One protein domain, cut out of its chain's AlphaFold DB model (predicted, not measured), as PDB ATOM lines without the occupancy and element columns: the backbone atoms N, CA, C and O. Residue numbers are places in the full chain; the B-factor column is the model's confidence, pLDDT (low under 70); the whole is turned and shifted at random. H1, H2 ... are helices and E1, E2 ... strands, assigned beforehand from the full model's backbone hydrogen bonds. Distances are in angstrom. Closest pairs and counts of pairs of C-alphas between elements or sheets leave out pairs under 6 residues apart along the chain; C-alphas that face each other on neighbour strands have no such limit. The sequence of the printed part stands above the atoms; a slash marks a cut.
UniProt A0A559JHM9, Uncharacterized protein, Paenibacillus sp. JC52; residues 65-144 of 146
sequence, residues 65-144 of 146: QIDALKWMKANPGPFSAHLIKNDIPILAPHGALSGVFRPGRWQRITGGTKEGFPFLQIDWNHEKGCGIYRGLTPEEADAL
ATOM      1  N   GLN A  65     -34.984 -23.252 -25.972       87.25
ATOM      2  CA  GLN A  65     -36.056 -22.545 -25.270       87.25
ATOM      3  C   GLN A  65     -37.424 -23.101 -25.675       87.25
ATOM      4  O   GLN A  65     -38.273 -23.282 -24.808       87.25
ATOM      5  N   ILE A  66     -37.615 -23.404 -26.961       89.38
ATOM      6  CA  ILE A  66     -38.838 -24.022 -27.485       89.38
ATOM      7  C   ILE A  66     -39.049 -25.403 -26.866       89.38
ATOM      8  O   ILE A  66     -40.149 -25.681 -26.401       89.38
ATOM      9  N   ASP A  67     -38.017 -26.245 -26.794       89.81
ATOM     10  CA  ASP A  67     -38.135 -27.588 -26.208       89.81
ATOM     11  C   ASP A  67     -38.567 -27.535 -24.738       89.81
ATOM     12  O   ASP A  67     -39.462 -28.268 -24.312       89.81
ATOM     13  N   ALA A  68     -38.005 -26.605 -23.969       89.69
ATOM     14  CA  ALA A  68     -38.426 -26.389 -22.592       89.69
ATOM     15  C   ALA A  68     -39.832 -25.772 -22.478       89.69
ATOM     16  O   ALA A  68     -40.586 -26.170 -21.593       89.69
ATOM     17  N   LEU A  69     -40.235 -24.864 -23.375       90.88
ATOM     18  CA  LEU A  69     -41.618 -24.367 -23.429       90.88
ATOM     19  C   LEU A  69     -42.611 -25.491 -23.771       90.88
ATOM     20  O   LEU A  69     -43.668 -25.568 -23.151       90.88
ATOM     21  N   LYS A  70     -42.263 -26.400 -24.690       92.44
ATOM     22  CA  LYS A  70     -43.072 -27.587 -25.020       92.44
ATOM     23  C   LYS A  70     -43.214 -28.519 -23.823       92.44
ATOM     24  O   LYS A  70     -44.315 -28.985 -23.543       92.44
ATOM     25  N   TRP A  71     -42.126 -28.745 -23.091       93.25
ATOM     26  CA  TRP A  71     -42.158 -29.548 -21.872       93.25
ATOM     27  C   TRP A  71     -43.053 -28.929 -20.794       93.25
ATOM     28  O   TRP A  71     -43.874 -29.631 -20.211       93.25
ATOM     29  N   MET A  72     -42.961 -27.614 -20.568       92.06
ATOM     30  CA  MET A  72     -43.830 -26.919 -19.608       92.06
ATOM     31  C   MET A  72     -45.287 -26.873 -20.064       92.06
ATOM     32  O   MET A  72     -46.184 -26.927 -19.235       92.06
ATOM     33  N   LYS A  73     -45.543 -26.806 -21.374       93.44
ATOM     34  CA  LYS A  73     -46.905 -26.912 -21.906       93.44
ATOM     35  C   LYS A  73     -47.517 -28.283 -21.601       93.44
ATOM     36  O   LYS A  73     -48.697 -28.363 -21.288       93.44
ATOM     37  N   ALA A  74     -46.723 -29.352 -21.669       92.75
ATOM     38  CA  ALA A  74     -47.163 -30.695 -21.288       92.75
ATOM     39  C   ALA A  74     -47.287 -30.887 -19.763       92.75
ATOM     40  O   ALA A  74     -48.015 -31.772 -19.322       92.75
ATOM     41  N   ASN A  75     -46.595 -30.065 -18.970       93.25
ATOM     42  CA  ASN A  75     -46.559 -30.125 -17.508       93.25
ATOM     43  C   ASN A  75     -46.875 -28.740 -16.908       93.25
ATOM     44  O   ASN A  75     -45.966 -28.082 -16.391       93.25
ATOM     45  N   PRO A  76     -48.130 -28.260 -17.016       93.56
ATOM     46  CA  PRO A  76     -48.499 -26.947 -16.507       93.56
ATOM     47  C   PRO A  76     -48.393 -26.887 -14.978       93.56
ATOM     48  O   PRO A  76     -48.663 -27.857 -14.268       93.56
ATOM     49  N   GLY A  77     -48.043 -25.708 -14.479       92.50
ATOM     50  CA  GLY A  77     -47.831 -25.398 -13.074       92.50
ATOM     51  C   GLY A  77     -46.354 -25.354 -12.665       92.50
ATOM     52  O   GLY A  77     -45.451 -25.509 -13.496       92.50
ATOM     53  N   PRO A  78     -46.091 -25.121 -11.368       93.38
ATOM     54  CA  PRO A  78     -44.736 -25.040 -10.855       93.38
ATOM     55  C   PRO A  78     -43.964 -26.346 -10.999       93.38
ATOM     56  O   PRO A  78     -44.481 -27.427 -10.718       93.38
ATOM     57  N   PHE A  79     -42.688 -26.247 -11.369       92.19
ATOM     58  CA  PHE A  79     -41.828 -27.411 -11.562       92.19
ATOM     59  C   PHE A  79     -40.453 -27.223 -10.925       92.19
ATOM     60  O   PHE A  79     -39.883 -26.133 -10.882       92.19
ATOM     61  N   SER A  80     -39.875 -28.322 -10.447       91.81
ATOM     62  CA  SER A  80     -38.494 -28.341  -9.969       91.81
ATOM     63  C   SER A  80     -37.514 -28.393 -11.141       91.81
ATOM     64  O   SER A  80     -37.709 -29.156 -12.088       91.81
ATOM     65  N   ALA A  81     -36.395 -27.667 -11.032       89.38
ATOM     66  CA  ALA A  81     -35.288 -27.737 -11.987       89.38
ATOM     67  C   ALA A  81     -34.828 -29.177 -12.256       89.38
ATOM     68  O   ALA A  81     -34.338 -29.473 -13.339       89.38
ATOM     69  N   HIS A  82     -34.937 -30.060 -11.261       89.69
ATOM     70  CA  HIS A  82     -34.536 -31.453 -11.391       89.69
ATOM     71  C   HIS A  82     -35.373 -32.208 -12.436       89.69
ATOM     72  O   HIS A  82     -34.811 -32.976 -13.207       89.69
ATOM     73  N   LEU A  83     -36.684 -31.945 -12.509       90.94
ATOM     74  CA  LEU A  83     -37.601 -32.645 -13.417       90.94
ATOM     75  C   LEU A  83     -37.285 -32.326 -14.879       90.94
ATOM     76  O   LEU A  83     -36.958 -33.217 -15.656       90.94
ATOM     77  N   ILE A  84     -37.259 -31.038 -15.226       90.12
ATOM     78  CA  ILE A  84     -36.984 -30.612 -16.603       90.12
ATOM     79  C   ILE A  84     -35.573 -31.007 -17.065       90.12
ATOM     80  O   ILE A  84     -35.350 -31.252 -18.244       90.12
ATOM     81  N   LYS A  85     -34.601 -31.086 -16.146       89.81
ATOM     82  CA  LYS A  85     -33.232 -31.523 -16.459       89.81
ATOM     83  C   LYS A  85     -33.128 -33.019 -16.730       89.81
ATOM     84  O   LYS A  85     -32.267 -33.410 -17.514       89.81
ATOM     85  N   ASN A  86     -33.961 -33.829 -16.081       89.81
ATOM     86  CA  ASN A  86     -34.031 -35.262 -16.354       89.81
ATOM     87  C   ASN A  86     -34.651 -35.516 -17.734       89.81
ATOM     88  O   ASN A  86     -34.142 -36.345 -18.484       89.81
ATOM     89  N   ASP A  87     -35.688 -34.755 -18.086       88.69
ATOM     90  CA  ASP A  87     -36.429 -34.947 -19.337       88.69
ATOM     91  C   ASP A  87     -35.765 -34.256 -20.536       88.69
ATOM     92  O   ASP A  87     -35.896 -34.709 -21.673       88.69
ATOM     93  N   ILE A  88     -35.005 -33.182 -20.292       87.50
ATOM     94  CA  ILE A  88     -34.245 -32.448 -21.307       87.50
ATOM     95  C   ILE A  88     -32.758 -32.402 -20.904       87.50
ATOM     96  O   ILE A  88     -32.283 -31.400 -20.353       87.50
ATOM     97  N   PRO A  89     -31.971 -33.453 -21.217       84.38
ATOM     98  CA  PRO A  89     -30.584 -33.586 -20.764       84.38
ATOM     99  C   PRO A  89     -29.652 -32.438 -21.178       84.38
ATOM    100  O   PRO A  89     -28.669 -32.166 -20.492       84.38
ATOM    101  N   ILE A  90     -29.964 -31.707 -22.256       85.12
ATOM    102  CA  ILE A  90     -29.186 -30.523 -22.673       85.12
ATOM    103  C   ILE A  90     -29.222 -29.394 -21.625       85.12
ATOM    104  O   ILE A  90     -28.332 -28.544 -21.594       85.12
ATOM    105  N   LEU A  91     -30.228 -29.392 -20.745       83.75
ATOM    106  CA  LEU A  91     -30.392 -28.432 -19.652       83.75
ATOM    107  C   LEU A  91     -29.756 -28.913 -18.337       83.75
ATOM    108  O   LEU A  91     -29.693 -28.140 -17.375       83.75
ATOM    109  N   ALA A  92     -29.279 -30.162 -18.280       82.81
ATOM    110  CA  ALA A  92     -28.673 -30.758 -17.093       82.81
ATOM    111  C   ALA A  92     -27.376 -30.070 -16.614       82.81
ATOM    112  O   ALA A  92     -27.235 -29.915 -15.393       82.81
ATOM    113  N   PRO A  93     -26.454 -29.612 -17.498       83.50
ATOM    114  CA  PRO A  93     -25.223 -28.956 -17.069       83.50
ATOM    115  C   PRO A  93     -25.478 -27.760 -16.146       83.50
ATOM    116  O   PRO A  93     -26.479 -27.043 -16.261       83.50
ATOM    117  N   HIS A  94     -24.556 -27.524 -15.209       75.06
ATOM    118  CA  HIS A  94     -24.696 -26.430 -14.253       75.06
ATOM    119  C   HIS A  94     -24.809 -25.085 -14.987       75.06
ATOM    120  O   HIS A  94     -23.971 -24.738 -15.814       75.06
ATOM    121  N   GLY A  95     -25.856 -24.317 -14.682       70.50
ATOM    122  CA  GLY A  95     -26.117 -23.021 -15.313       70.50
ATOM    123  C   GLY A  95     -26.726 -23.074 -16.721       70.50
ATOM    124  O   GLY A  95     -27.040 -22.017 -17.260       70.50
ATOM    125  N   ALA A  96     -26.959 -24.253 -17.315       76.00
ATOM    126  CA  ALA A  96     -27.602 -24.343 -18.630       76.00
ATOM    127  C   ALA A  96     -29.038 -23.796 -18.593       76.00
ATOM    128  O   ALA A  96     -29.402 -22.964 -19.417       76.00
ATOM    129  N   LEU A  97     -29.826 -24.166 -17.578       77.94
ATOM    130  CA  LEU A  97     -31.204 -23.690 -17.423       77.94
ATOM    131  C   LEU A  97     -31.295 -22.155 -17.285       77.94
ATOM    132  O   LEU A  97     -32.067 -21.512 -17.990       77.94
ATOM    133  N   SER A  98     -30.463 -21.551 -16.431       73.00
ATOM    134  CA  SER A  98     -30.410 -20.089 -16.258       73.00
ATOM    135  C   SER A  98     -29.774 -19.371 -17.455       73.00
ATOM    136  O   SER A  98     -30.080 -18.209 -17.725       73.00
ATOM    137  N   GLY A  99     -28.901 -20.052 -18.202       72.12
ATOM    138  CA  GLY A  99     -28.345 -19.567 -19.461       72.12
ATOM    139  C   GLY A  99     -29.386 -19.501 -20.577       72.12
ATOM    140  O   GLY A  99     -29.416 -18.519 -21.319       72.12
ATOM    141  N   VAL A 100     -30.258 -20.510 -20.653       74.44
ATOM    142  CA  VAL A 100     -31.359 -20.602 -21.621       74.44
ATOM    143  C   VAL A 100     -32.482 -19.628 -21.258       74.44
ATOM    144  O   VAL A 100     -33.042 -18.980 -22.141       74.44
ATOM    145  N   PHE A 101     -32.760 -19.426 -19.969       75.12
ATOM    146  CA  PHE A 101     -33.862 -18.586 -19.506       75.12
ATOM    147  C   PHE A 101     -33.372 -17.418 -18.657       75.12
ATOM    148  O   PHE A 101     -33.222 -17.511 -17.441       75.12
ATOM    149  N   ARG A 102     -33.139 -16.278 -19.321       76.31
ATOM    150  CA  ARG A 102     -32.733 -15.033 -18.659       76.31
ATOM    151  C   ARG A 102     -33.925 -14.087 -18.479       76.31
ATOM    152  O   ARG A 102     -34.458 -13.625 -19.491       76.31
ATOM    153  N   PRO A 103     -34.272 -13.693 -17.240       71.06
ATOM    154  CA  PRO A 103     -35.397 -12.788 -16.989       71.06
ATOM    155  C   PRO A 103     -35.208 -11.411 -17.644       71.06
ATOM    156  O   PRO A 103     -36.163 -10.828 -18.142       71.06
ATOM    157  N   GLY A 104     -33.969 -10.917 -17.765       75.44
ATOM    158  CA  GLY A 104     -33.707  -9.660 -18.482       75.44
ATOM    159  C   GLY A 104     -34.029  -9.726 -19.982       75.44
ATOM    160  O   GLY A 104     -34.416  -8.725 -20.579       75.44
ATOM    161  N   ARG A 105     -33.921 -10.909 -20.609       78.12
ATOM    162  CA  ARG A 105     -34.313 -11.094 -22.015       78.12
ATOM    163  C   ARG A 105     -35.833 -11.070 -22.160       78.12
ATOM    164  O   ARG A 105     -36.317 -10.478 -23.115       78.12
ATOM    165  N   TRP A 106     -36.557 -11.660 -21.210       81.94
ATOM    166  CA  TRP A 106     -38.017 -11.603 -21.147       81.94
ATOM    167  C   TRP A 106     -38.523 -10.161 -21.079       81.94
ATOM    168  O   TRP A 106     -39.266  -9.744 -21.964       81.94
ATOM    169  N   GLN A 107     -38.045  -9.377 -20.108       83.50
ATOM    170  CA  GLN A 107     -38.450  -7.975 -19.942       83.50
ATOM    171  C   GLN A 107     -38.144  -7.145 -21.194       83.50
ATOM    172  O   GLN A 107     -38.971  -6.359 -21.641       83.50
ATOM    173  N   ARG A 108     -36.977  -7.366 -21.816       82.81
ATOM    174  CA  ARG A 108     -36.575  -6.644 -23.030       82.81
ATOM    175  C   ARG A 108     -37.404  -7.008 -24.266       82.81
ATOM    176  O   ARG A 108     -37.625  -6.143 -25.099       82.81
ATOM    177  N   ILE A 109     -37.783  -8.278 -24.424       78.31
ATOM    178  CA  ILE A 109     -38.519  -8.755 -25.609       78.31
ATOM    179  C   ILE A 109     -40.009  -8.447 -25.494       78.31
ATOM    180  O   ILE A 109     -40.628  -8.078 -26.482       78.31
ATOM    181  N   THR A 110     -40.572  -8.605 -24.300       79.75
ATOM    182  CA  THR A 110     -42.027  -8.618 -24.098       79.75
ATOM    183  C   THR A 110     -42.556  -7.371 -23.392       79.75
ATOM    184  O   THR A 110     -43.765  -7.177 -23.302       79.75
ATOM    185  N   GLY A 111     -41.675  -6.551 -22.804       79.25
ATOM    186  CA  GLY A 111     -42.077  -5.482 -21.884       79.25
ATOM    187  C   GLY A 111     -42.748  -5.995 -20.602       79.25
ATOM    188  O   GLY A 111     -43.345  -5.211 -19.869       79.25
ATOM    189  N   GLY A 112     -42.704  -7.308 -20.344       79.62
ATOM    190  CA  GLY A 112     -43.351  -7.943 -19.203       79.62
ATOM    191  C   GLY A 112     -42.629  -7.737 -17.877       79.62
ATOM    192  O   GLY A 112     -41.466  -7.337 -17.831       79.62
ATOM    193  N   THR A 113     -43.315  -8.062 -16.781       83.38
ATOM    194  CA  THR A 113     -42.716  -8.060 -15.441       83.38
ATOM    195  C   THR A 113     -41.944  -9.348 -15.185       83.38
ATOM    196  O   THR A 113     -42.010 -10.316 -15.951       83.38
ATOM    197  N   LYS A 114     -41.177  -9.363 -14.094       80.69
ATOM    198  CA  LYS A 114     -40.438 -10.553 -13.679       80.69
ATOM    199  C   LYS A 114     -41.385 -11.658 -13.185       80.69
ATOM    200  O   LYS A 114     -41.072 -12.820 -13.429       80.69
ATOM    201  N   GLU A 115     -42.524 -11.327 -12.560       82.44
ATOM    202  CA  GLU A 115     -43.524 -12.323 -12.120       82.44
ATOM    203  C   GLU A 115     -44.206 -13.035 -13.291       82.44
ATOM    204  O   GLU A 115     -44.491 -14.232 -13.220       82.44
ATOM    205  N   GLY A 116     -44.395 -12.328 -14.407       81.50
ATOM    206  CA  GLY A 116     -44.938 -12.888 -15.646       81.50
ATOM    207  C   GLY A 116     -44.068 -13.985 -16.279       81.50
ATOM    208  O   GLY A 116     -44.541 -14.726 -17.140       81.50
ATOM    209  N   PHE A 117     -42.806 -14.118 -15.859       86.75
ATOM    210  CA  PHE A 117     -41.845 -15.014 -16.492       86.75
ATOM    211  C   PHE A 117     -41.991 -16.472 -15.999       86.75
ATOM    212  O   PHE A 117     -41.816 -16.720 -14.804       86.75
ATOM    213  N   PRO A 118     -42.189 -17.470 -16.886       87.12
ATOM    214  CA  PRO A 118     -42.382 -18.873 -16.479       87.12
ATOM    215  C   PRO A 118     -41.190 -19.485 -15.736       87.12
ATOM    216  O   PRO A 118     -41.341 -20.375 -14.903       87.12
ATOM    217  N   PHE A 119     -39.982 -18.991 -16.009       87.88
ATOM    218  CA  PHE A 119     -38.751 -19.439 -15.350       87.88
ATOM    219  C   PHE A 119     -38.348 -18.540 -14.183       87.88
ATOM    220  O   PHE A 119     -37.182 -18.516 -13.781       87.88
ATOM    221  N   LEU A 120     -39.292 -17.782 -13.629       88.44
ATOM    222  CA  LEU A 120     -39.090 -17.171 -12.330       88.44
ATOM    223  C   LEU A 120     -38.951 -18.278 -11.284       88.44
ATOM    224  O   LEU A 120     -39.842 -19.112 -11.135       88.44
ATOM    225  N   GLN A 121     -37.827 -18.284 -10.570       89.38
ATOM    226  CA  GLN A 121     -37.668 -19.129  -9.396       89.38
ATOM    227  C   GLN A 121     -38.555 -18.571  -8.280       89.38
ATOM    228  O   GLN A 121     -38.354 -17.431  -7.860       89.38
ATOM    229  N   ILE A 122     -39.519 -19.372  -7.836       91.12
ATOM    230  CA  ILE A 122     -40.475 -19.016  -6.781       91.12
ATOM    231  C   ILE A 122     -40.089 -19.617  -5.430       91.12
ATOM    232  O   ILE A 122     -40.470 -19.081  -4.399       91.12
ATOM    233  N   ASP A 123     -39.317 -20.708  -5.437       92.94
ATOM    234  CA  ASP A 123     -38.905 -21.406  -4.220       92.94
ATOM    235  C   ASP A 123     -37.610 -22.217  -4.448       92.94
ATOM    236  O   ASP A 123     -37.069 -22.273  -5.563       92.94
ATOM    237  N   TRP A 124     -37.074 -22.826  -3.393       91.75
ATOM    238  CA  TRP A 124     -35.886 -23.670  -3.409       91.75
ATOM    239  C   TRP A 124     -36.176 -25.051  -2.816       91.75
ATOM    240  O   TRP A 124     -36.495 -25.207  -1.641       91.75
ATOM    241  N   ASN A 125     -35.988 -26.097  -3.619       89.25
ATOM    242  CA  ASN A 125     -36.063 -27.471  -3.148       89.25
ATOM    243  C   ASN A 125     -34.759 -27.839  -2.419       89.25
ATOM    244  O   ASN A 125     -33.737 -28.126  -3.052       89.25
ATOM    245  N   HIS A 126     -34.811 -27.856  -1.086       89.56
ATOM    246  CA  HIS A 126     -33.675 -28.190  -0.224       89.56
ATOM    247  C   HIS A 126     -33.235 -29.657  -0.320       89.56
ATOM    248  O   HIS A 126     -32.042 -29.931  -0.224       89.56
ATOM    249  N   GLU A 127     -34.156 -30.592  -0.560       89.88
ATOM    250  CA  GLU A 127     -33.840 -32.024  -0.664       89.88
ATOM    251  C   GLU A 127     -33.033 -32.348  -1.926       89.88
ATOM    252  O   GLU A 127     -32.141 -33.194  -1.916       89.88
ATOM    253  N   LYS A 128     -33.358 -31.674  -3.034       84.94
ATOM    254  CA  LYS A 128     -32.719 -31.865  -4.343       84.94
ATOM    255  C   LYS A 128     -31.652 -30.814  -4.651       84.94
ATOM    256  O   LYS A 128     -30.991 -30.920  -5.681       84.94
ATOM    257  N   GLY A 129     -31.499 -29.801  -3.796       87.06
ATOM    258  CA  GLY A 129     -30.548 -28.704  -3.976       87.06
ATOM    259  C   GLY A 129     -30.775 -27.921  -5.270       87.06
ATOM    260  O   GLY A 129     -29.821 -27.648  -5.999       87.06
ATOM    261  N   CYS A 130     -32.031 -27.611  -5.607       88.50
ATOM    262  CA  CYS A 130     -32.351 -26.936  -6.866       88.50
ATOM    263  C   CYS A 130     -33.571 -26.010  -6.779       88.50
ATOM    264  O   CYS A 130     -34.414 -26.155  -5.902       88.50
ATOM    265  N   GLY A 131     -33.677 -25.059  -7.712       89.69
ATOM    266  CA  GLY A 131     -34.789 -24.107  -7.760       89.69
ATOM    267  C   GLY A 131     -36.117 -24.746  -8.172       89.69
ATOM    268  O   GLY A 131     -36.147 -25.700  -8.956       89.69
ATOM    269  N   ILE A 132     -37.210 -24.190  -7.660       91.00
ATOM    270  CA  ILE A 132     -38.576 -24.434  -8.123       91.00
ATOM    271  C   ILE A 132     -39.005 -23.209  -8.924       91.00
ATOM    272  O   ILE A 132     -38.871 -22.076  -8.458       91.00
ATOM    273  N   TYR A 133     -39.490 -23.434 -10.139       92.19
ATOM    274  CA  TYR A 133     -39.890 -22.394 -11.076       92.19
ATOM    275  C   TYR A 133     -41.406 -22.324 -11.201       92.19
ATOM    276  O   TYR A 133     -42.078 -23.339 -11.042       92.19
ATOM    277  N   ARG A 134     -41.925 -21.131 -11.515       92.00
ATOM    278  CA  ARG A 134     -43.361 -20.864 -11.688       92.00
ATOM    279  C   ARG A 134     -44.028 -21.800 -12.702       92.00
ATOM    280  O   ARG A 134     -45.139 -22.255 -12.450       92.00
ATOM    281  N   GLY A 135     -43.365 -22.057 -13.829       91.94
ATOM    282  CA  GLY A 135     -43.961 -22.745 -14.972       91.94
ATOM    283  C   GLY A 135     -45.018 -21.920 -15.697       91.94
ATOM    284  O   GLY A 135     -45.155 -20.717 -15.467       91.94
ATOM    285  N   LEU A 136     -45.716 -22.581 -16.618       92.31
ATOM    286  CA  LEU A 136     -46.876 -22.024 -17.310       92.31
ATOM    287  C   LEU A 136     -48.125 -22.313 -16.483       92.31
ATOM    288  O   LEU A 136     -48.270 -23.426 -15.981       92.31
ATOM    289  N   THR A 137     -49.044 -21.361 -16.362       91.62
ATOM    290  CA  THR A 137     -50.383 -21.699 -15.854       91.62
ATOM    291  C   THR A 137     -51.118 -22.588 -16.864       91.62
ATOM    292  O   THR A 137     -50.736 -22.620 -18.039       91.62
ATOM    293  N   PRO A 138     -52.168 -23.320 -16.454       90.38
ATOM    294  CA  PRO A 138     -52.974 -24.108 -17.387       90.38
ATOM    295  C   PRO A 138     -53.498 -23.275 -18.567       90.38
ATOM    296  O   PRO A 138     -53.425 -23.704 -19.713       90.38
ATOM    297  N   GLU A 139     -53.932 -22.042 -18.305       88.94
ATOM    298  CA  GLU A 139     -54.437 -21.124 -19.327       88.94
ATOM    299  C   GLU A 139     -53.329 -20.680 -20.290       88.94
ATOM    300  O   GLU A 139     -53.541 -20.614 -21.502       88.94
ATOM    301  N   GLU A 140     -52.132 -20.398 -19.768       90.25
ATOM    302  CA  GLU A 140     -50.964 -20.066 -20.584       90.25
ATOM    303  C   GLU A 140     -50.548 -21.246 -21.462       90.25
ATOM    304  O   GLU A 140     -50.268 -21.053 -22.644       90.25
ATOM    305  N   ALA A 141     -50.536 -22.462 -20.912       91.06
ATOM    306  CA  ALA A 141     -50.198 -23.681 -21.639       91.06
ATOM    307  C   ALA A 141     -51.186 -23.959 -22.785       91.06
ATOM    308  O   ALA A 141     -50.756 -24.246 -23.907       91.06
ATOM    309  N   ASP A 142     -52.487 -23.806 -22.535       90.06
ATOM    310  CA  ASP A 142     -53.534 -23.989 -23.543       90.06
ATOM    311  C   ASP A 142     -53.467 -22.924 -24.646       90.06
ATOM    312  O   ASP A 142     -53.647 -23.223 -25.831       90.06
ATOM    313  N   ALA A 143     -53.160 -21.676 -24.283       86.50
ATOM    314  CA  ALA A 143     -53.129 -20.554 -25.217       86.50
ATOM    315  C   ALA A 143     -51.855 -20.479 -26.081       86.50
ATOM    316  O   ALA A 143     -51.845 -19.762 -27.098       86.50
ATOM    317  N   LEU A 144     -50.785 -21.178 -25.689       86.44
ATOM    318  CA  LEU A 144     -49.497 -21.174 -26.375       86.44
ATOM    319  C   LEU A 144     -49.511 -22.125 -27.582       86.44
ATOM    320  O   LEU A 144     -49.707 -23.332 -27.442       86.44
TER     321      LEU A 144
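Overview. This is residues 65 to 144 of the 146 residues of an uncharacterized protein of Paenibacillus sp. JC52 (UniProt A0A559JHM9). Five short helices and a strand hairpin, E1 and E2, are spread round a middle through which the link before E1 passes at Pro 118 and Phe 119. H1 lies across this middle from the hairpin, H5 packs steeply on H1, and H2 packs by residues 81 to 83 on E2; the turn of the hairpin and the loop after H4 mark the two far ends. The 80 printed residues hold H1, H2, H3, H4, E1, E2 and H5 in that order; the two-stranded sheet E1 - E2 is antiparallel and the class is mostly helix. The whole is compact, with a radius of gyration of the C-alphas of 12.0 A and spans of 33 by 25 by 22 A.

Arrangement. Start with H1, residues 65 to 74, and H5, residues 138 to 143: they touch, closest at the C-alphas of Lys 73 and Ala 141, 4.6 A, at a steep tilt of 58 degrees, opposite ways. H2, residues 81 to 87, is close to H1 but not clearly touching, with the C-alphas of Trp 71 and Ile 84 closest at 7.5 A. E1, residues 121 to 125, and E2, residues 130 to 133, form a hairpin; look for N 122 and O 132, 2.8 A apart, within hydrogen-bond range. The closest C-alphas of H2 and E2 are those of Ala 81 and Gly 131, 5.6 A. H3, residues 96 to 100, and H4, residues 103 to 110, are apart. In these five helices every O i to N i+4 pair is within hydrogen-bond range.

Along the chain. Find C-alpha 65 at (-36.056, -22.545, -25.270); from there H1 runs 14.3 A. H2 covers 10.4 A, H3 6.1 A, H4 10.6 A, E1 10.5 A and E2 9.8 A. H5 covers 8.6 A and ends at C-alpha 143, (-53.129, -20.554, -25.217).

Size, cuts and confidence. The two C-alphas farthest apart are those of Gly 111 and Glu 127, 35.0 A. The printed part has no cut and no long link. Its mean pLDDT is 86.3, and no printed residue is under 70.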